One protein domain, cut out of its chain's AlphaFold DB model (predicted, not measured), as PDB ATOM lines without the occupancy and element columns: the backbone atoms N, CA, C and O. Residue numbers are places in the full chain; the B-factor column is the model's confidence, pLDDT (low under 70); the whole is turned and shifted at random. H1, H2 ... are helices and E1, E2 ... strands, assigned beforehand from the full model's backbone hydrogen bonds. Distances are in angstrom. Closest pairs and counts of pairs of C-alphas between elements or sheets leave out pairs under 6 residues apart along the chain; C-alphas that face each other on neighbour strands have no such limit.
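AT A GLANCE: This is residues 14 to 115 and 250 to 286 of the 291 residues of an uncharacterized protein of Tissierellia bacterium (UniProt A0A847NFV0). What does the model look like? Two lobes, E1 to H2 and E5 to E7 with H4, stand one after the other along the longest axis, each a three-stranded sheet with a helix over one face, and residues 82 to 95 with small H3 bridge them. The first sheet, E1 E3 E2, is antiparallel and twisted under H2; the second, E5 E6 E7, is parallel under H4. What is printed? The 139 residues hold four named helices and seven named strands, in the order E1 H1 E2 E3 E4 H2 H3 E5 E6 H4 E7, a mixed class; the whole is only just compact, close to loose, with a radius of gyration of the C-alphas of 17.0 A and spans of 46 by 32 by 27 A.

IN THESE COORDINATES: Where is the first lobe? E1 is residues 20 to 24, from C-alpha 20 at (151.310, 153.431, 329.490), E3 is 48 to 57, 22.9 A long, and E2 is 34 to 45, 22.2 A. H1 is 25 to 28, E4 is 59 to 61, and H2 is 69 to 81, 18.5 A. Where is the rest? H3 is 96 to 99, E5 107 to 112, 16.3 A, E6 250 to 256, 17.7 A, and H4 267 to 277, 16.0 A. E7 is 283 to 285, ending at C-alpha 285 (176.201, 155.397, 322.654).

HOW THE PARTS SIT: How is the first sheet paired? In the hairpin E2 and E3, N 38 and O 52 are 2.9 A apart; beside E1, N 21 and O 53 are 2.9 A apart. E2 bends by 105 degrees at residue 42. What is on it? H2 is on one face at a height over the sheet of 9.3 A, with the C-alphas of Leu 20 and Met 79, the closest of E1 and H2, 7.0 A apart; H1 stands at the sheet's level. E4 pairs with no named strand, but residues 59 to 60 pair antiparallel with 14 to 15. How is the second sheet built? N 109 and O 252 of E5 and E6 are 3.0 A apart, N 255 and O 284 of E6 and E7 2.8 A. H4 runs along the strands, over E6 and E7, in a strand-helix-strand unit, E6, H4, E7, two parallel neighbours with a helix between, with a right-handed crossover. In H2 and H4 every O i to N i+4 pair is within hydrogen-bond range; H1 and H3 are too short for one.

THE WHOLE: What is missing? Residues 116 to 249 are not printed, with C-alphas 115 and 250 19.6 A apart across the cut. Where is it long or unsure? The link from H2 to H3 is long; residues 92 to 96 and 99 are under pLDDT 70.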
ATOM      1  N   PHE A  14     159.439 148.091 321.460       92.56
ATOM      2  CA  PHE A  14     158.973 147.059 322.376       92.56
ATOM      3  C   PHE A  14     158.538 147.714 323.688       92.56
ATOM      4  O   PHE A  14     159.287 148.508 324.261       92.56
ATOM      5  N   VAL A  15     157.336 147.390 324.154       94.06
ATOM      6  CA  VAL A  15     156.763 147.891 325.404       94.06
ATOM      7  C   VAL A  15     156.438 146.731 326.336       94.06
ATOM      8  O   VAL A  15     155.872 145.718 325.923       94.06
ATOM      9  N   GLU A  16     156.807 146.878 327.605       95.31
ATOM     10  CA  GLU A  16     156.575 145.867 328.638       95.31
ATOM     11  C   GLU A  16     155.185 146.011 329.273       95.31
ATOM     12  O   GLU A  16     154.575 147.086 329.239       95.31
ATOM     13  N   GLU A  17     154.704 144.932 329.895       96.44
ATOM     14  CA  GLU A  17     153.476 144.934 330.696       96.44
ATOM     15  C   GLU A  17     153.485 146.072 331.734       96.44
ATOM     16  O   GLU A  17     154.484 146.354 332.394       96.44
ATOM     17  N   GLY A  18     152.347 146.754 331.870       95.38
ATOM     18  CA  GLY A  18     152.166 147.894 332.766       95.38
ATOM     19  C   GLY A  18     152.566 149.247 332.171       95.38
ATOM     20  O   GLY A  18     152.163 150.273 332.723       95.38
ATOM     21  N   THR A  19     153.279 149.278 331.039       96.50
ATOM     22  CA  THR A  19     153.635 150.526 330.345       96.50
ATOM     23  C   THR A  19     152.374 151.257 329.880       96.50
ATOM     24  O   THR A  19     151.463 150.648 329.315       96.50
ATOM     25  N   LEU A  20     152.316 152.572 330.110       97.00
ATOM     26  CA  LEU A  20     151.310 153.431 329.490       97.00
ATOM     27  C   LEU A  20     151.831 153.929 328.148       97.00
ATOM     28  O   LEU A  20     152.948 154.433 328.061       97.00
ATOM     29  N   ILE A  21     150.997 153.830 327.121       95.62
ATOM     30  CA  ILE A  21     151.287 154.348 325.789       95.62
ATOM     31  C   ILE A  21     150.215 155.352 325.379       95.62
ATOM     32  O   ILE A  21     149.044 155.187 325.720       95.62
ATOM     33  N   ALA A  22     150.612 156.357 324.607       94.81
ATOM     34  CA  ALA A  22     149.695 157.223 323.882       94.81
ATOM     35  C   ALA A  22     149.950 157.065 322.381       94.81
ATOM     36  O   ALA A  22     151.060 157.310 321.907       94.81
ATOM     37  N   THR A  23     148.950 156.614 321.625       93.50
ATOM     38  CA  THR A  23     149.089 156.407 320.177       93.50
ATOM     39  C   THR A  23     147.750 156.562 319.459       93.50
ATOM     40  O   THR A  23     146.695 156.566 320.086       93.50
ATOM     41  N   SER A  24     147.769 156.708 318.138       92.56
ATOM     42  CA  SER A  24     146.543 156.755 317.338       92.56
ATOM     43  C   SER A  24     145.900 155.370 317.201       92.56
ATOM     44  O   SER A  24     146.616 154.371 317.085       92.56
ATOM     45  N   THR A  25     144.572 155.307 317.094       91.50
ATOM     46  CA  THR A  25     143.825 154.046 316.915       91.50
ATOM     47  C   THR A  25     144.332 153.179 315.756       91.50
ATOM     48  O   THR A  25     144.448 151.968 315.911       91.50
ATOM     49  N   LYS A  26     144.738 153.761 314.621       89.38
ATOM     50  CA  LYS A  26     145.280 152.982 313.491       89.38
ATOM     51  C   LYS A  26     146.646 152.351 313.771       89.38
ATOM     52  O   LYS A  26     146.981 151.338 313.165       89.38
ATOM     53  N   MET A  27     147.462 152.960 314.634       88.69
ATOM     54  CA  MET A  27     148.728 152.345 315.055       88.69
ATOM     55  C   MET A  27     148.490 151.231 316.074       88.69
ATOM     56  O   MET A  27     149.231 150.254 316.081       88.69
ATOM     57  N   LEU A  28     147.437 151.351 316.890       87.69
ATOM     58  CA  LEU A  28     147.020 150.301 317.815       87.69
ATOM     59  C   LEU A  28     146.629 149.014 317.069       87.69
ATOM     60  O   LEU A  28     147.048 147.937 317.468       87.69
ATOM     61  N   GLU A  29     145.909 149.127 315.948       86.12
ATOM     62  CA  GLU A  29     145.556 147.984 315.082       86.12
ATOM     63  C   GLU A  29     146.777 147.248 314.501       86.12
ATOM     64  O   GLU A  29     146.669 146.094 314.094       86.12
ATOM     65  N   GLN A  30     147.928 147.923 314.425       85.94
ATOM     66  CA  GLN A  30     149.183 147.378 313.896       85.94
ATOM     67  C   GLN A  30     150.104 146.846 315.001       85.94
ATOM     68  O   GLN A  30     151.203 146.387 314.698       85.94
ATOM     69  N   SER A  31     149.685 146.936 316.265       86.62
ATOM     70  CA  SER A  31     150.447 146.427 317.399       86.62
ATOM     71  C   SER A  31     150.188 144.939 317.625       86.62
ATOM     72  O   SER A  31     149.074 144.453 317.438       86.62
ATOM     73  N   ASP A  32     151.217 144.222 318.064       91.56
ATOM     74  CA  ASP A  32     151.133 142.850 318.576       91.56
ATOM     75  C   ASP A  32     151.103 142.794 320.121       91.56
ATOM     76  O   ASP A  32     151.037 141.707 320.693       91.56
ATOM     77  N   ALA A  33     151.098 143.948 320.802       92.94
ATOM     78  CA  ALA A  33     150.902 144.054 322.244       92.94
ATOM     79  C   ALA A  33     149.408 144.029 322.602       92.94
ATOM     80  O   ALA A  33     148.571 144.629 321.923       92.94
ATOM     81  N   ASN A  34     149.063 143.396 323.724       93.94
ATOM     82  CA  ASN A  34     147.699 143.443 324.249       93.94
ATOM     83  C   ASN A  34     147.527 144.704 325.098       93.94
ATOM     84  O   ASN A  34     148.249 144.891 326.078       93.94
ATOM     85  N   ILE A  35     146.596 145.584 324.731       95.38
ATOM     86  CA  ILE A  35     146.485 146.928 325.311       95.38
ATOM     87  C   ILE A  35     145.058 147.171 325.806       95.38
ATOM     88  O   ILE A  35     144.095 147.163 325.042       95.38
ATOM     89  N   GLU A  36     144.928 147.443 327.104       96.38
ATOM     90  CA  GLU A  36     143.695 147.934 327.718       96.38
ATOM     91  C   GLU A  36     143.572 149.437 327.463       96.38
ATOM     92  O   GLU A  36     144.404 150.219 327.926       96.38
ATOM     93  N   ILE A  37     142.521 149.857 326.761       96.56
ATOM     94  CA  ILE A  37     142.238 151.279 326.550       96.56
ATOM     95  C   ILE A  37     141.753 151.885 327.870       96.56
ATOM     96  O   ILE A  37     140.705 151.501 328.386       96.56
ATOM     97  N   LEU A  38     142.505 152.850 328.401       96.81
ATOM     98  CA  LEU A  38     142.136 153.587 329.610       96.81
ATOM     99  C   LEU A  38     141.342 154.849 329.280       96.81
ATOM    100  O   LEU A  38     140.457 155.252 330.032       96.81
ATOM    101  N   THR A  39     141.692 155.518 328.183       95.75
ATOM    102  CA  THR A  39     141.087 156.791 327.786       95.75
ATOM    103  C   THR A  39     141.168 156.956 326.276       95.75
ATOM    104  O   THR A  39     142.205 156.697 325.669       95.75
ATOM    105  N   VAL A  40     140.077 157.424 325.680       94.25
ATOM    106  CA  VAL A  40     140.070 157.993 324.330       94.25
ATOM    107  C   VAL A  40     140.068 159.505 324.511       94.25
ATOM    108  O   VAL A  40     139.198 160.035 325.202       94.25
ATOM    109  N   THR A  41     141.081 160.181 323.982       93.81
ATOM    110  CA  THR A  41     141.206 161.641 324.103       93.81
ATOM    111  C   THR A  41     140.345 162.340 323.049       93.81
ATOM    112  O   THR A  41     139.872 161.709 322.106       93.81
ATOM    113  N   GLU A  42     140.159 163.652 323.179       92.31
ATOM    114  CA  GLU A  42     139.462 164.452 322.163       92.31
ATOM    115  C   GLU A  42     140.329 164.780 320.933       92.31
ATOM    116  O   GLU A  42     139.811 165.241 319.913       92.31
ATOM    117  N   TYR A  43     141.641 164.516 320.994       93.06
ATOM    118  CA  TYR A  43     142.559 164.823 319.900       93.06
ATOM    119  C   TYR A  43     142.505 163.769 318.804       93.06
ATOM    120  O   TYR A  43     142.442 162.556 319.037       93.06
ATOM    121  N   ARG A  44     142.621 164.249 317.568       88.81
ATOM    122  CA  ARG A  44     142.535 163.416 316.379       88.81
ATOM    123  C   ARG A  44     143.642 163.743 315.400       88.81
ATOM    124  O   ARG A  44     143.952 164.894 315.124       88.81
ATOM    125  N   THR A  45     144.179 162.694 314.800       86.94
ATOM    126  CA  THR A  45     145.143 162.774 313.704       86.94
ATOM    127  C   THR A  45     144.546 162.137 312.445       86.94
ATOM    128  O   THR A  45     143.531 161.436 312.516       86.94
ATOM    129  N   PRO A  46     145.186 162.287 311.273       86.56
ATOM    130  CA  PRO A  46     144.827 161.503 310.088       86.56
ATOM    131  C   PRO A  46     144.913 159.979 310.296       86.56
ATOM    132  O   PRO A  46     144.338 159.220 309.519       86.56
ATOM    133  N   LEU A  47     145.625 159.526 311.336       86.00
ATOM    134  CA  LEU A  47     145.741 158.123 311.735       86.00
ATOM    135  C   LEU A  47     144.676 157.707 312.769       86.00
ATOM    136  O   LEU A  47     144.699 156.578 313.240       86.00
ATOM    137  N   GLY A  48     143.727 158.583 313.100       90.56
ATOM    138  CA  GLY A  48     142.642 158.300 314.038       90.56
ATOM    139  C   GLY A  48     142.752 159.074 315.349       90.56
ATOM    140  O   GLY A  48     143.567 159.991 315.486       90.56
ATOM    141  N   GLU A  49     141.873 158.728 316.283       93.75
ATOM    142  CA  GLU A  49     141.816 159.315 317.626       93.75
ATOM    143  C   GLU A  49     143.055 158.921 318.426       93.75
ATOM    144  O   GLU A  49     143.583 157.818 318.256       93.75
ATOM    145  N   ILE A  50     143.526 159.823 319.283       95.38
ATOM    146  CA  ILE A  50     144.616 159.523 320.208       95.38
ATOM    147  C   ILE A  50     144.031 158.827 321.434       95.38
ATOM    148  O   ILE A  50     143.121 159.342 322.088       95.38
ATOM    149  N   ILE A  51     144.560 157.647 321.745       95.69
ATOM    150  CA  ILE A  51     144.158 156.841 322.897       95.69
ATOM    151  C   ILE A  51     145.321 156.700 323.868       95.69
ATOM    152  O   ILE A  51     146.479 156.635 323.453       95.69
ATOM    153  N   ILE A  52     144.995 156.610 325.154       97.25
ATOM    154  CA  ILE A  52     145.930 156.217 326.204       97.25
ATOM    155  C   ILE A  52     145.569 154.800 326.633       97.25
ATOM    156  O   ILE A  52     144.444 154.530 327.066       97.25
ATOM    157  N   GLY A  53     146.527 153.891 326.493       96.25
ATOM    158  CA  GLY A  53     146.361 152.477 326.800       96.25
ATOM    159  C   GLY A  53     147.404 151.976 327.788       96.25
ATOM    160  O   GLY A  53     148.522 152.487 327.835       96.25
ATOM    161  N   ARG A  54     147.038 150.957 328.567       97.25
ATOM    162  CA  ARG A  54     147.956 150.196 329.417       97.25
ATOM    163  C   ARG A  54     148.254 148.856 328.770       97.25
ATOM    164  O   ARG A  54     147.337 148.082 328.499       97.25
ATOM    165  N   VAL A  55     149.532 148.567 328.584       96.94
ATOM    166  CA  VAL A  55     149.995 147.272 328.085       96.94
ATOM    167  C   VAL A  55     149.686 146.190 329.126       96.94
ATOM    168  O   VAL A  55     150.048 146.328 330.295       96.94
ATOM    169  N   LYS A  56     148.980 145.139 328.713       97.06
ATOM    170  CA  LYS A  56     148.650 143.940 329.500       97.06
ATOM    171  C   LYS A  56     149.586 142.786 329.188       97.06
ATOM    172  O   LYS A  56     150.016 142.110 330.104       97.06
ATOM    173  N   ASP A  57     149.929 142.623 327.917       95.44
ATOM    174  CA  ASP A  57     150.931 141.667 327.458       95.44
ATOM    175  C   ASP A  57     151.906 142.419 326.551       95.44
ATOM    176  O   ASP A  57     151.478 143.141 325.645       95.44
ATOM    177  N   GLY A  58     153.203 142.293 326.840       95.12
ATOM    178  CA  GLY A  58     154.252 143.037 326.145       95.12
ATOM    179  C   GLY A  58     154.337 142.709 324.653       95.12
ATOM    180  O   GLY A  58     154.055 141.588 324.232       95.12
ATOM    181  N   GLY A  59     154.758 143.692 323.862       93.69
ATOM    182  CA  GLY A  59     154.853 143.578 322.410       93.69
ATOM    183  C   GLY A  59     155.393 144.847 321.762       93.69
ATOM    184  O   GLY A  59     155.759 145.812 322.429       93.69
ATOM    185  N   TYR A  60     155.455 144.843 320.445       93.19
ATOM    186  CA  TYR A  60     155.806 145.958 319.589       93.19
ATOM    187  C   TYR A  60     154.612 146.880 319.307       93.19
ATOM    188  O   TYR A  60     153.520 146.489 318.884       93.19
ATOM    189  N   VAL A  61     154.848 148.175 319.489       91.69
ATOM    190  CA  VAL A  61     153.881 149.240 319.221       91.69
ATOM    191  C   VAL A  61     154.529 150.286 318.324       91.69
ATOM    192  O   VAL A  61     155.687 150.657 318.512       91.69
ATOM    193  N   GLN A  62     153.769 150.809 317.363       89.31
ATOM    194  CA  GLN A  62     154.122 152.054 316.682       89.31
ATOM    195  C   GLN A  62     153.465 153.233 317.406       89.31
ATOM    196  O   GLN A  62     152.264 153.232 317.682       89.31
ATOM    197  N   ILE A  63     154.254 154.259 317.717       88.00
ATOM    198  CA  ILE A  63     153.754 155.464 318.380       88.00
ATOM    199  C   ILE A  63     153.418 156.515 317.327       88.00
ATOM    200  O   ILE A  63     154.247 156.880 316.491       88.00
ATOM    201  N   ALA A  64     152.188 157.017 317.354       87.56
ATOM    202  CA  ALA A  64     151.785 158.211 316.625       87.56
ATOM    203  C   ALA A  64     150.962 159.095 317.558       87.56
ATOM    204  O   ALA A  64     149.792 158.813 317.812       87.56
ATOM    205  N   GLY A  65     151.609 160.127 318.092       86.25
ATOM    206  CA  GLY A  65     150.983 161.091 318.987       86.25
ATOM    207  C   GLY A  65     150.254 162.224 318.255       86.25
ATOM    208  O   GLY A  65     150.196 162.241 317.018       86.25
ATOM    209  N   PRO A  66     149.712 163.182 319.025       87.38
ATOM    210  CA  PRO A  66     149.126 164.412 318.501       87.38
ATOM    211  C   PRO A  66     150.100 165.231 317.641       87.38
ATOM    212  O   PRO A  66     151.320 165.050 317.700       87.38
ATOM    213  N   GLN A  67     149.567 166.151 316.831       81.50
ATOM    214  CA  GLN A  67     150.398 166.973 315.941       81.50
ATOM    215  C   GLN A  67     150.853 168.275 316.595       81.50
ATOM    216  O   GLN A  67     151.950 168.755 316.278       81.50
ATOM    217  N   LEU A  68     150.015 168.849 317.461       84.81
ATOM    218  CA  LEU A  68     150.290 170.109 318.132       84.81
ATOM    219  C   LEU A  68     151.037 169.868 319.442       84.81
ATOM    220  O   LEU A  68     150.779 168.914 320.169       84.81
ATOM    221  N   LEU A  69     151.949 170.781 319.771       83.31
ATOM    222  CA  LEU A  69     152.731 170.691 321.003       83.31
ATOM    223  C   LEU A  69     151.849 170.816 322.257       83.31
ATOM    224  O   LEU A  69     152.089 170.110 323.230       83.31
ATOM    225  N   SER A  70     150.812 171.659 322.221       87.19
ATOM    226  CA  SER A  70     149.840 171.779 323.319       87.19
ATOM    227  C   SER A  70     149.130 170.454 323.596       87.19
ATOM    228  O   SER A  70     149.072 170.017 324.739       87.19
ATOM    229  N   GLU A  71     148.701 169.752 322.545       91.12
ATOM    230  CA  GLU A  71     148.055 168.441 322.661       91.12
ATOM    231  C   GLU A  71     149.020 167.387 323.225       91.12
ATOM    232  O   GLU A  71     148.636 166.575 324.060       91.12
ATOM    233  N   VAL A  72     150.296 167.401 322.814       91.12
ATOM    234  CA  VAL A  72     151.323 166.507 323.380       91.12
ATOM    235  C   VAL A  72     151.488 166.742 324.884       91.12
ATOM    236  O   VAL A  72     151.591 165.776 325.645       91.12
ATOM    237  N   LYS A  73     151.488 168.006 325.323       91.25
ATOM    238  CA  LYS A  73     151.573 168.366 326.743       91.25
ATOM    239  C   LYS A  73     150.348 167.874 327.518       91.25
ATOM    240  O   LYS A  73     150.511 167.193 328.525       91.25
ATOM    241  N   GLU A  74     149.147 168.126 327.007       94.06
ATOM    242  CA  GLU A  74     147.892 167.702 327.641       94.06
ATOM    243  C   GLU A  74     147.786 166.169 327.741       94.06
ATOM    244  O   GLU A  74     147.466 165.630 328.803       94.06
ATOM    245  N   VAL A  75     148.162 165.436 326.685       94.69
ATOM    246  CA  VAL A  75     148.232 163.964 326.713       94.69
ATOM    247  C   VAL A  75     149.273 163.467 327.719       94.69
ATOM    248  O   VAL A  75     149.018 162.498 328.437       94.69
ATOM    249  N   SER A  76     150.429 164.127 327.818       94.38
ATOM    250  CA  SER A  76     151.459 163.772 328.804       94.38
ATOM    251  C   SER A  76     150.947 163.956 330.237       94.38
ATOM    252  O   SER A  76     151.124 163.069 331.074       94.38
ATOM    253  N   ASP A  77     150.236 165.051 330.509       95.12
ATOM    254  CA  ASP A  77     149.638 165.326 331.821       95.12
ATOM    255  C   ASP A  77     148.528 164.318 332.171       95.12
ATOM    256  O   ASP A  77     148.419 163.867 333.320       95.12
ATOM    257  N   MET A  78     147.750 163.873 331.177       96.50
ATOM    258  CA  MET A  78     146.807 162.762 331.338       96.50
ATOM    259  C   MET A  78     147.519 161.448 331.685       96.50
ATOM    260  O   MET A  78     147.089 160.746 332.602       96.50
ATOM    261  N   MET A  79     148.617 161.107 331.002       96.75
ATOM    262  CA  MET A  79     149.393 159.894 331.296       96.75
ATOM    263  C   MET A  79     149.950 159.907 332.726       96.75
ATOM    264  O   MET A  79     149.865 158.894 333.424       96.75
ATOM    265  N   LEU A  80     150.471 161.051 333.185       96.56
ATOM    266  CA  LEU A  80     150.927 161.239 334.568       96.56
ATOM    267  C   LEU A  80     149.775 161.050 335.564       96.56
ATOM    268  O   LEU A  80     149.909 160.310 336.539       96.56
ATOM    269  N   SER A  81     148.608 161.633 335.277       96.81
ATOM    270  CA  SER A  81     147.399 161.494 336.106       96.81
ATOM    271  C   SER A  81     146.883 160.049 336.181       96.81
ATOM    272  O   SER A  81     146.294 159.648 337.183       96.81
ATOM    273  N   LEU A  82     147.143 159.241 335.148       96.50
ATOM    274  CA  LEU A  82     146.827 157.808 335.093       96.50
ATOM    275  C   LEU A  82     147.882 156.916 335.778       96.50
ATOM    276  O   LEU A  82     147.741 155.688 335.789       96.50
ATOM    277  N   GLY A  83     148.916 157.518 336.372       95.62
ATOM    278  CA  GLY A  83     149.924 156.842 337.186       95.62
ATOM    279  C   GLY A  83     151.275 156.623 336.504       95.62
ATOM    280  O   GLY A  83     152.112 155.912 337.069       95.62
ATOM    281  N   ALA A  84     151.526 157.208 335.324       96.44
ATOM    282  CA  ALA A  84     152.885 157.250 334.785       96.44
ATOM    283  C   ALA A  84     153.801 158.040 335.732       96.44
ATOM    284  O   ALA A  84     153.437 159.100 336.231       96.44
ATOM    285  N   LYS A  85     155.013 157.527 335.964       94.94
ATOM    286  CA  LYS A  85     156.039 158.230 336.757       94.94
ATOM    287  C   LYS A  85     156.877 159.181 335.910       94.94
ATOM    288  O   LYS A  85     157.381 160.174 336.416       94.94
ATOM    289  N   VAL A  86     157.062 158.817 334.646       94.81
ATOM    290  CA  VAL A  86     157.823 159.545 333.634       94.81
ATOM    291  C   VAL A  86     157.106 159.327 332.308       94.81
ATOM    292  O   VAL A  86     156.652 158.214 332.033       94.81
ATOM    293  N   VAL A  87     157.017 160.377 331.498       94.75
ATOM    294  CA  VAL A  87     156.525 160.311 330.121       94.75
ATOM    295  C   VAL A  87     157.692 160.631 329.198       94.75
ATOM    296  O   VAL A  87     158.357 161.651 329.368       94.75
ATOM    297  N   ILE A  88     157.956 159.746 328.237       92.50
ATOM    298  CA  ILE A  88     158.961 159.966 327.196       92.50
ATOM    299  C   ILE A  88     158.223 160.398 325.937       92.50
ATOM    300  O   ILE A  88     157.349 159.684 325.447       92.50
ATOM    301  N   ILE A  89     158.586 161.570 325.427       90.25
ATOM    302  CA  ILE A  89     158.023 162.132 324.204       90.25
ATOM    303  C   ILE A  89     159.021 161.873 323.075       90.25
ATOM    304  O   ILE A  89     160.191 162.242 323.179       90.25
ATOM    305  N   ASP A  90     158.564 161.228 322.003       84.19
ATOM    306  CA  ASP A  90     159.381 161.013 320.811       84.19
ATOM    307  C   ASP A  90     159.421 162.276 319.929       84.19
ATOM    308  O   ASP A  90     158.420 162.680 319.323       84.19
ATOM    309  N   GLY A  91     160.617 162.863 319.842       72.31
ATOM    310  CA  GLY A  91     160.985 164.034 319.038       72.31
ATOM    311  C   GLY A  91     161.112 163.794 317.538       72.31
ATOM    312  O   GLY A  91     161.894 164.490 316.892       72.31
ATOM    313  N   ALA A  92     160.400 162.815 316.976       56.78
ATOM    314  CA  ALA A  92     160.511 162.451 315.568       56.78
ATOM    315  C   ALA A  92     160.175 163.633 314.631       56.78
ATOM    316  O   ALA A  92     159.094 164.220 314.734       56.78
ATOM    317  N   LEU A  93     161.089 163.898 313.680       44.28
ATOM    318  CA  LEU A  93     161.212 165.070 312.781       44.28
ATOM    319  C   LEU A  93     161.735 166.308 313.490       44.28
ATOM    320  O   LEU A  93     161.024 166.710 314.388       44.28
ATOM    321  N   ASP A  94     162.858 166.906 313.032       50.66
ATOM    322  CA  ASP A  94     163.395 168.301 313.128       50.66
ATOM    323  C   ASP A  94     162.758 169.316 314.113       50.66
ATOM    324  O   ASP A  94     162.823 170.537 313.962       50.66
ATOM    325  N   ARG A  95     162.120 168.832 315.166       62.81
ATOM    326  CA  ARG A  95     161.225 169.537 316.068       62.81
ATOM    327  C   ARG A  95     161.963 169.619 317.376       62.81
ATOM    328  O   ARG A  95     161.505 169.137 318.410       62.81
ATOM    329  N   LEU A  96     163.079 170.345 317.318       65.00
ATOM    330  CA  LEU A  96     163.686 170.934 318.506       65.00
ATOM    331  C   LEU A  96     162.604 171.582 319.378       65.00
ATOM    332  O   LEU A  96     162.721 171.545 320.586       65.00
ATOM    333  N   SER A  97     161.506 172.068 318.791       71.19
ATOM    334  CA  SER A  97     160.337 172.600 319.491       71.19
ATOM    335  C   SER A  97     159.714 171.696 320.569       71.19
ATOM    336  O   SER A  97     159.075 172.235 321.467       71.19
ATOM    337  N   GLN A  98     159.897 170.370 320.552       71.25
ATOM    338  CA  GLN A  98     159.469 169.505 321.667       71.25
ATOM    339  C   GLN A  98     160.395 169.593 322.893       71.25
ATOM    340  O   GLN A  98     159.965 169.348 324.019       71.25
ATOM    341  N   ALA A  99     161.649 169.999 322.683       69.62
ATOM    342  CA  ALA A  99     162.582 170.343 323.751       69.62
ATOM    343  C   ALA A  99     162.231 171.681 324.423       69.62
ATOM    344  O   ALA A  99     162.917 172.080 325.362       69.62
ATOM    345  N   ALA A 100     161.213 172.404 323.932       79.12
ATOM    346  CA  ALA A 100     160.780 173.649 324.547       79.12
ATOM    347  C   ALA A 100     160.336 173.389 326.000       79.12
ATOM    348  O   ALA A 100     159.586 172.434 326.238       79.12
ATOM    349  N   PRO A 101     160.708 174.251 326.964       80.00
ATOM    350  CA  PRO A 101     160.428 174.004 328.385       80.00
ATOM    351  C   PRO A 101     158.935 173.964 328.728       80.00
ATOM    352  O   PRO A 101     158.537 173.417 329.749       80.00
ATOM    353  N   THR A 102     158.082 174.517 327.861       81.38
ATOM    354  CA  THR A 102     156.623 174.419 327.993       81.38
ATOM    355  C   THR A 102     156.090 173.000 327.764       81.38
ATOM    356  O   THR A 102     154.945 172.723 328.108       81.38
ATOM    357  N   ILE A 103     156.883 172.120 327.142       83.88
ATOM    358  CA  ILE A 103     156.486 170.767 326.729       83.88
ATOM    359  C   ILE A 103     157.169 169.703 327.584       83.88
ATOM    360  O   ILE A 103     156.500 168.777 328.040       83.88
ATOM    361  N   SER A 104     158.476 169.832 327.811       85.62
ATOM    362  CA  SER A 104     159.280 168.842 328.528       85.62
ATOM    363  C   SER A 104     160.123 169.476 329.635       85.62
ATOM    364  O   SER A 104     160.642 170.581 329.504       85.62
ATOM    365  N   GLU A 105     160.270 168.748 330.744       90.56
ATOM    366  CA  GLU A 105     161.104 169.160 331.887       90.56
ATOM    367  C   GLU A 105     162.599 168.899 331.646       90.56
ATOM    368  O   GLU A 105     163.471 169.478 332.304       90.56
ATOM    369  N   ALA A 106     162.904 167.990 330.722       92.50
ATOM    370  CA  ALA A 106     164.251 167.597 330.360       92.50
ATOM    371  C   ALA A 106     164.298 167.098 328.915       92.50
ATOM    372  O   ALA A 106     163.354 166.483 328.420       92.50
ATOM    373  N   THR A 107     165.445 167.314 328.277       92.88
ATOM    374  CA  THR A 107     165.694 166.966 326.880       92.88
ATOM    375  C   THR A 107     166.891 166.033 326.780       92.88
ATOM    376  O   THR A 107     167.939 166.283 327.380       92.88
ATOM    377  N   ILE A 108     166.749 164.985 325.970       93.19
ATOM    378  CA  ILE A 108     167.852 164.142 325.507       93.19
ATOM    379  C   ILE A 108     168.020 164.401 324.011       93.19
ATOM    380  O   ILE A 108     167.081 164.203 323.240       93.19
ATOM    381  N   LEU A 109     169.202 164.856 323.596       93.56
ATOM    382  CA  LEU A 109     169.496 165.074 322.181       93.56
ATOM    383  C   LEU A 109     170.021 163.779 321.556       93.56
ATOM    384  O   LEU A 109     171.153 163.381 321.819       93.56
ATOM    385  N   SER A 110     169.215 163.163 320.697       92.38
ATOM    386  CA  SER A 110     169.632 162.011 319.894       92.38
ATOM    387  C   SER A 110     170.226 162.479 318.565       92.38
ATOM    388  O   SER A 110     169.544 163.128 317.776       92.38
ATOM    389  N   THR A 111     171.491 162.150 318.301       92.56
ATOM    390  CA  THR A 111     172.214 162.495 317.063       92.56
ATOM    391  C   THR A 111     172.869 161.258 316.451       92.56
ATOM    392  O   THR A 111     172.949 160.201 317.077       92.56
ATOM    393  N   GLY A 112     173.368 161.346 315.221       93.81
ATOM    394  CA  GLY A 112     174.057 160.208 314.634       93.81
ATOM    395  C   GLY A 112     174.417 160.336 313.170       93.81
ATOM    396  O   GLY A 112     174.249 161.377 312.537       93.81
ATOM    397  N   ALA A 113     174.881 159.216 312.624       93.94
ATOM    398  CA  ALA A 113     175.276 159.090 311.228       93.94
ATOM    399  C   ALA A 113     174.129 159.383 310.250       93.94
ATOM    400  O   ALA A 113     174.397 159.658 309.094       93.94
ATOM    401  N   VAL A 114     172.864 159.382 310.685       91.06
ATOM    402  CA  VAL A 114     171.731 159.787 309.834       91.06
ATOM    403  C   VAL A 114     171.876 161.213 309.277       91.06
ATOM    404  O   VAL A 114     171.431 161.464 308.161       91.06
ATOM    405  N   LEU A 115     172.554 162.116 310.000       90.50
ATOM    406  CA  LEU A 115     172.722 163.520 309.605       90.50
ATOM    407  C   LEU A 115     173.717 163.701 308.446       90.50
ATOM    408  O   LEU A 115     173.533 164.546 307.569       90.50
ATOM    409  N   LEU A 250     168.872 170.418 328.841       94.19
ATOM    410  CA  LEU A 250     169.544 169.357 328.087       94.19
ATOM    411  C   LEU A 250     170.380 168.485 329.039       94.19
ATOM    412  O   LEU A 250     171.441 168.902 329.498       94.19
ATOM    413  N   ILE A 251     169.895 167.276 329.331       95.31
ATOM    414  CA  ILE A 251     170.473 166.404 330.367       95.31
ATOM    415  C   ILE A 251     171.433 165.345 329.822       95.31
ATOM    416  O   ILE A 251     172.270 164.843 330.571       95.31
ATOM    417  N   ALA A 252     171.319 164.987 328.543       95.50
ATOM    418  CA  ALA A 252     172.163 163.979 327.911       95.50
ATOM    419  C   ALA A 252     172.151 164.108 326.385       95.50
ATOM    420  O   ALA A 252     171.239 164.685 325.788       95.50
ATOM    421  N   ILE A 253     173.160 163.508 325.762       95.62
ATOM    422  CA  ILE A 253     173.270 163.333 324.318       95.62
ATOM    423  C   ILE A 253     173.448 161.847 324.044       95.62
ATOM    424  O   ILE A 253     174.362 161.215 324.581       95.62
ATOM    425  N   THR A 254     172.597 161.290 323.193       95.50
ATOM    426  CA  THR A 254     172.755 159.925 322.695       95.50
ATOM    427  C   THR A 254     173.258 159.973 321.261       95.50
ATOM    428  O   THR A 254     172.869 160.835 320.471       95.50
ATOM    429  N   ILE A 255     174.163 159.063 320.920       95.50
ATOM    430  CA  ILE A 255     174.722 158.968 319.575       95.50
ATOM    431  C   ILE A 255     174.381 157.620 318.950       95.50
ATOM    432  O   ILE A 255     174.449 156.582 319.606       95.50
ATOM    433  N   ASN A 256     174.049 157.641 317.663       94.19
ATOM    434  CA  ASN A 256     173.893 156.447 316.845       94.19
ATOM    435  C   ASN A 256     174.900 156.479 315.679       94.19
ATOM    436  O   ASN A 256     174.743 157.281 314.753       94.19
ATOM    437  N   PRO A 257     175.941 155.629 315.679       95.00
ATOM    438  CA  PRO A 257     176.925 155.604 314.604       95.00
ATOM    439  C   PRO A 257     176.397 154.971 313.309       95.00
ATOM    440  O   PRO A 257     177.112 155.020 312.311       95.00
ATOM    441  N   TYR A 258     175.192 154.395 313.292       93.06
ATOM    442  CA  TYR A 258     174.611 153.706 312.139       93.06
ATOM    443  C   TYR A 258     173.550 154.563 311.444       93.06
ATOM    444  O   TYR A 258     172.618 155.061 312.076       93.06
ATOM    445  N   ALA A 259     173.669 154.713 310.124       90.69
ATOM    446  CA  ALA A 259     172.663 155.367 309.299       90.69
ATOM    447  C   ALA A 259     171.694 154.328 308.697       90.69
ATOM    448  O   ALA A 259     172.149 153.271 308.250       90.69
ATOM    449  N   PRO A 260     170.391 154.642 308.559       84.69
ATOM    450  CA  PRO A 260     169.419 153.747 307.917       84.69
ATOM    451  C   PRO A 260     169.787 153.342 306.480       84.69
ATOM    452  O   PRO A 260     169.439 152.260 306.025       84.69
ATOM    453  N   SER A 261     170.555 154.179 305.772       83.56
ATOM    454  CA  SER A 261     171.050 153.903 304.413       83.56
ATOM    455  C   SER A 261     172.262 152.954 304.355       83.56
ATOM    456  O   SER A 261     172.832 152.752 303.283       83.56
ATOM    457  N   GLY A 262     172.669 152.372 305.489       86.00
ATOM    458  CA  GLY A 262     173.614 151.253 305.560       86.00
ATOM    459  C   GLY A 262     175.084 151.621 305.780       86.00
ATOM    460  O   GLY A 262     175.915 150.723 305.905       86.00
ATOM    461  N   TYR A 263     175.435 152.907 305.854       91.06
ATOM    462  CA  TYR A 263     176.778 153.323 306.276       91.06
ATOM    463  C   TYR A 263     176.843 153.546 307.786       91.06
ATOM    464  O   TYR A 263     175.823 153.769 308.439       91.06
ATOM    465  N   TYR A 264     178.051 153.499 308.341       95.44
ATOM    466  CA  TYR A 264     178.264 153.718 309.764       95.44
ATOM    467  C   TYR A 264     179.646 154.304 310.056       95.44
ATOM    468  O   TYR A 264     180.586 154.163 309.269       95.44
ATOM    469  N   PHE A 265     179.762 154.959 311.205       96.44
ATOM    470  CA  PHE A 265     181.032 155.375 311.787       96.44
ATOM    471  C   PHE A 265     181.579 154.299 312.718       96.44
ATOM    472  O   PHE A 265     180.814 153.535 313.297       96.44
ATOM    473  N   GLN A 266     182.895 154.271 312.933       96.44
ATOM    474  CA  GLN A 266     183.473 153.436 313.988       96.44
ATOM    475  C   GLN A 266     182.927 153.885 315.360       96.44
ATOM    476  O   GLN A 266     183.245 155.002 315.780       96.44
ATOM    477  N   PRO A 267     182.132 153.059 316.077       95.25
ATOM    478  CA  PRO A 267     181.365 153.510 317.245       95.25
ATOM    479  C   PRO A 267     182.218 154.148 318.353       95.25
ATOM    480  O   PRO A 267     181.937 155.254 318.810       95.25
ATOM    481  N   LYS A 268     183.333 153.502 318.724       95.56
ATOM    482  CA  LYS A 268     184.251 154.015 319.757       95.56
ATOM    483  C   LYS A 268     184.941 155.316 319.350       95.56
ATOM    484  O   LYS A 268     185.145 156.191 320.188       95.56
ATOM    485  N   GLU A 269     185.308 155.443 318.076       96.56
ATOM    486  CA  GLU A 269     185.931 156.661 317.554       96.56
ATOM    487  C   GLU A 269     184.937 157.826 317.588       96.56
ATOM    488  O   GLU A 269     185.281 158.915 318.046       96.56
ATOM    489  N   PHE A 270     183.698 157.576 317.155       96.88
ATOM    490  CA  PHE A 270     182.637 158.575 317.145       96.88
ATOM    491  C   PHE A 270     182.296 159.053 318.561       96.88
ATOM    492  O   PHE A 270     182.283 160.260 318.809       96.88
ATOM    493  N   LEU A 271     182.129 158.119 319.506       96.44
ATOM    494  CA  LEU A 271     181.885 158.428 320.917       96.44
ATOM    495  C   LEU A 271     183.025 159.240 321.538       96.44
ATOM    496  O   LEU A 271     182.779 160.269 322.165       96.44
ATOM    497  N   SER A 272     184.270 158.801 321.338       95.75
ATOM    498  CA  SER A 272     185.456 159.475 321.876       95.75
ATOM    499  C   SER A 272     185.595 160.898 321.334       95.75
ATOM    500  O   SER A 272     185.785 161.847 322.101       95.75
ATOM    501  N   LYS A 273     185.414 161.083 320.020       96.44
ATOM    502  CA  LYS A 273     185.442 162.413 319.404       96.44
ATOM    503  C   LYS A 273     184.324 163.304 319.933       96.44
ATOM    504  O   LYS A 273     184.618 164.425 320.335       96.44
ATOM    505  N   MET A 274     183.082 162.827 320.001       95.94
ATOM    506  CA  MET A 274     181.971 163.616 320.551       95.94
ATOM    507  C   MET A 274     182.230 164.050 322.002       95.94
ATOM    508  O   MET A 274     182.126 165.240 322.305       95.94
ATOM    509  N   LYS A 275     182.672 163.129 322.873       95.31
ATOM    510  CA  LYS A 275     183.058 163.434 324.266       95.31
ATOM    511  C   LYS A 275     184.192 164.464 324.361       95.31
ATOM    512  O   LYS A 275     184.209 165.269 325.286       95.31
ATOM    513  N   SER A 276     185.131 164.472 323.408       95.88
ATOM    514  CA  SER A 276     186.239 165.440 323.399       95.88
ATOM    515  C   SER A 276     185.791 166.887 323.161       95.88
ATOM    516  O   SER A 276     186.433 167.810 323.661       95.88
ATOM    517  N   TYR A 277     184.677 167.092 322.447       94.94
ATOM    518  CA  TYR A 277     184.104 168.419 322.210       94.94
ATOM    519  C   TYR A 277     183.003 168.796 323.210       94.94
ATOM    520  O   TYR A 277     182.788 169.982 323.455       94.94
ATOM    521  N   ILE A 278     182.312 167.812 323.794       93.19
ATOM    522  CA  ILE A 278     181.194 168.020 324.722       93.19
ATOM    523  C   ILE A 278     181.517 167.338 326.051       93.19
ATOM    524  O   ILE A 278     181.235 166.162 326.256       93.19
ATOM    525  N   SER A 279     182.120 168.102 326.961       89.69
ATOM    526  CA  SER A 279     182.565 167.611 328.272       89.69
ATOM    527  C   SER A 279     181.605 167.918 329.426       89.69
ATOM    528  O   SER A 279     181.740 167.346 330.502       89.69
ATOM    529  N   HIS A 280     180.653 168.832 329.224       90.69
ATOM    530  CA  HIS A 280     179.760 169.345 330.270       90.69
ATOM    531  C   HIS A 280     178.375 168.680 330.275       90.69
ATOM    532  O   HIS A 280     177.583 168.942 331.176       90.69
ATOM    533  N   ILE A 281     178.086 167.828 329.287       94.19
ATOM    534  CA  ILE A 281     176.841 167.063 329.162       94.19
ATOM    535  C   ILE A 281     177.225 165.601 328.908       94.19
ATOM    536  O   ILE A 281     178.109 165.358 328.083       94.19
ATOM    537  N   PRO A 282     176.596 164.622 329.582       95.62
ATOM    538  CA  PRO A 282     176.827 163.208 329.310       95.62
ATOM    539  C   PRO A 282     176.577 162.855 327.838       95.62
ATOM    540  O   PRO A 282     175.502 163.128 327.307       95.62
ATOM    541  N   VAL A 283     177.557 162.211 327.195       96.25
ATOM    542  CA  VAL A 283     177.438 161.669 325.831       96.25
ATOM    543  C   VAL A 283     177.528 160.148 325.883       96.25
ATOM    544  O   VAL A 283     178.493 159.603 326.430       96.25
ATOM    545  N   MET A 284     176.538 159.465 325.309       95.12
ATOM    546  CA  MET A 284     176.378 158.012 325.404       95.12
ATOM    547  C   MET A 284     176.075 157.413 324.030       95.12
ATOM    548  O   MET A 284     175.249 157.932 323.288       95.12
ATOM    549  N   ASP A 285     176.700 156.289 323.703       94.06
ATOM    550  CA  ASP A 285     176.201 155.397 322.654       94.06
ATOM    551  C   ASP A 285     175.318 154.356 323.351       94.06
ATOM    552  O   ASP A 285     175.753 153.746 324.324       94.06
ATOM    553  N   LEU A 286     174.066 154.179 322.923       86.69
ATOM    554  CA  LEU A 286     173.116 153.323 323.651       86.69
ATOM    555  C   LEU A 286     173.481 151.830 323.607       86.69
ATOM    556  O   LEU A 286     173.054 151.082 324.483       86.69
TER     557      LEU A 286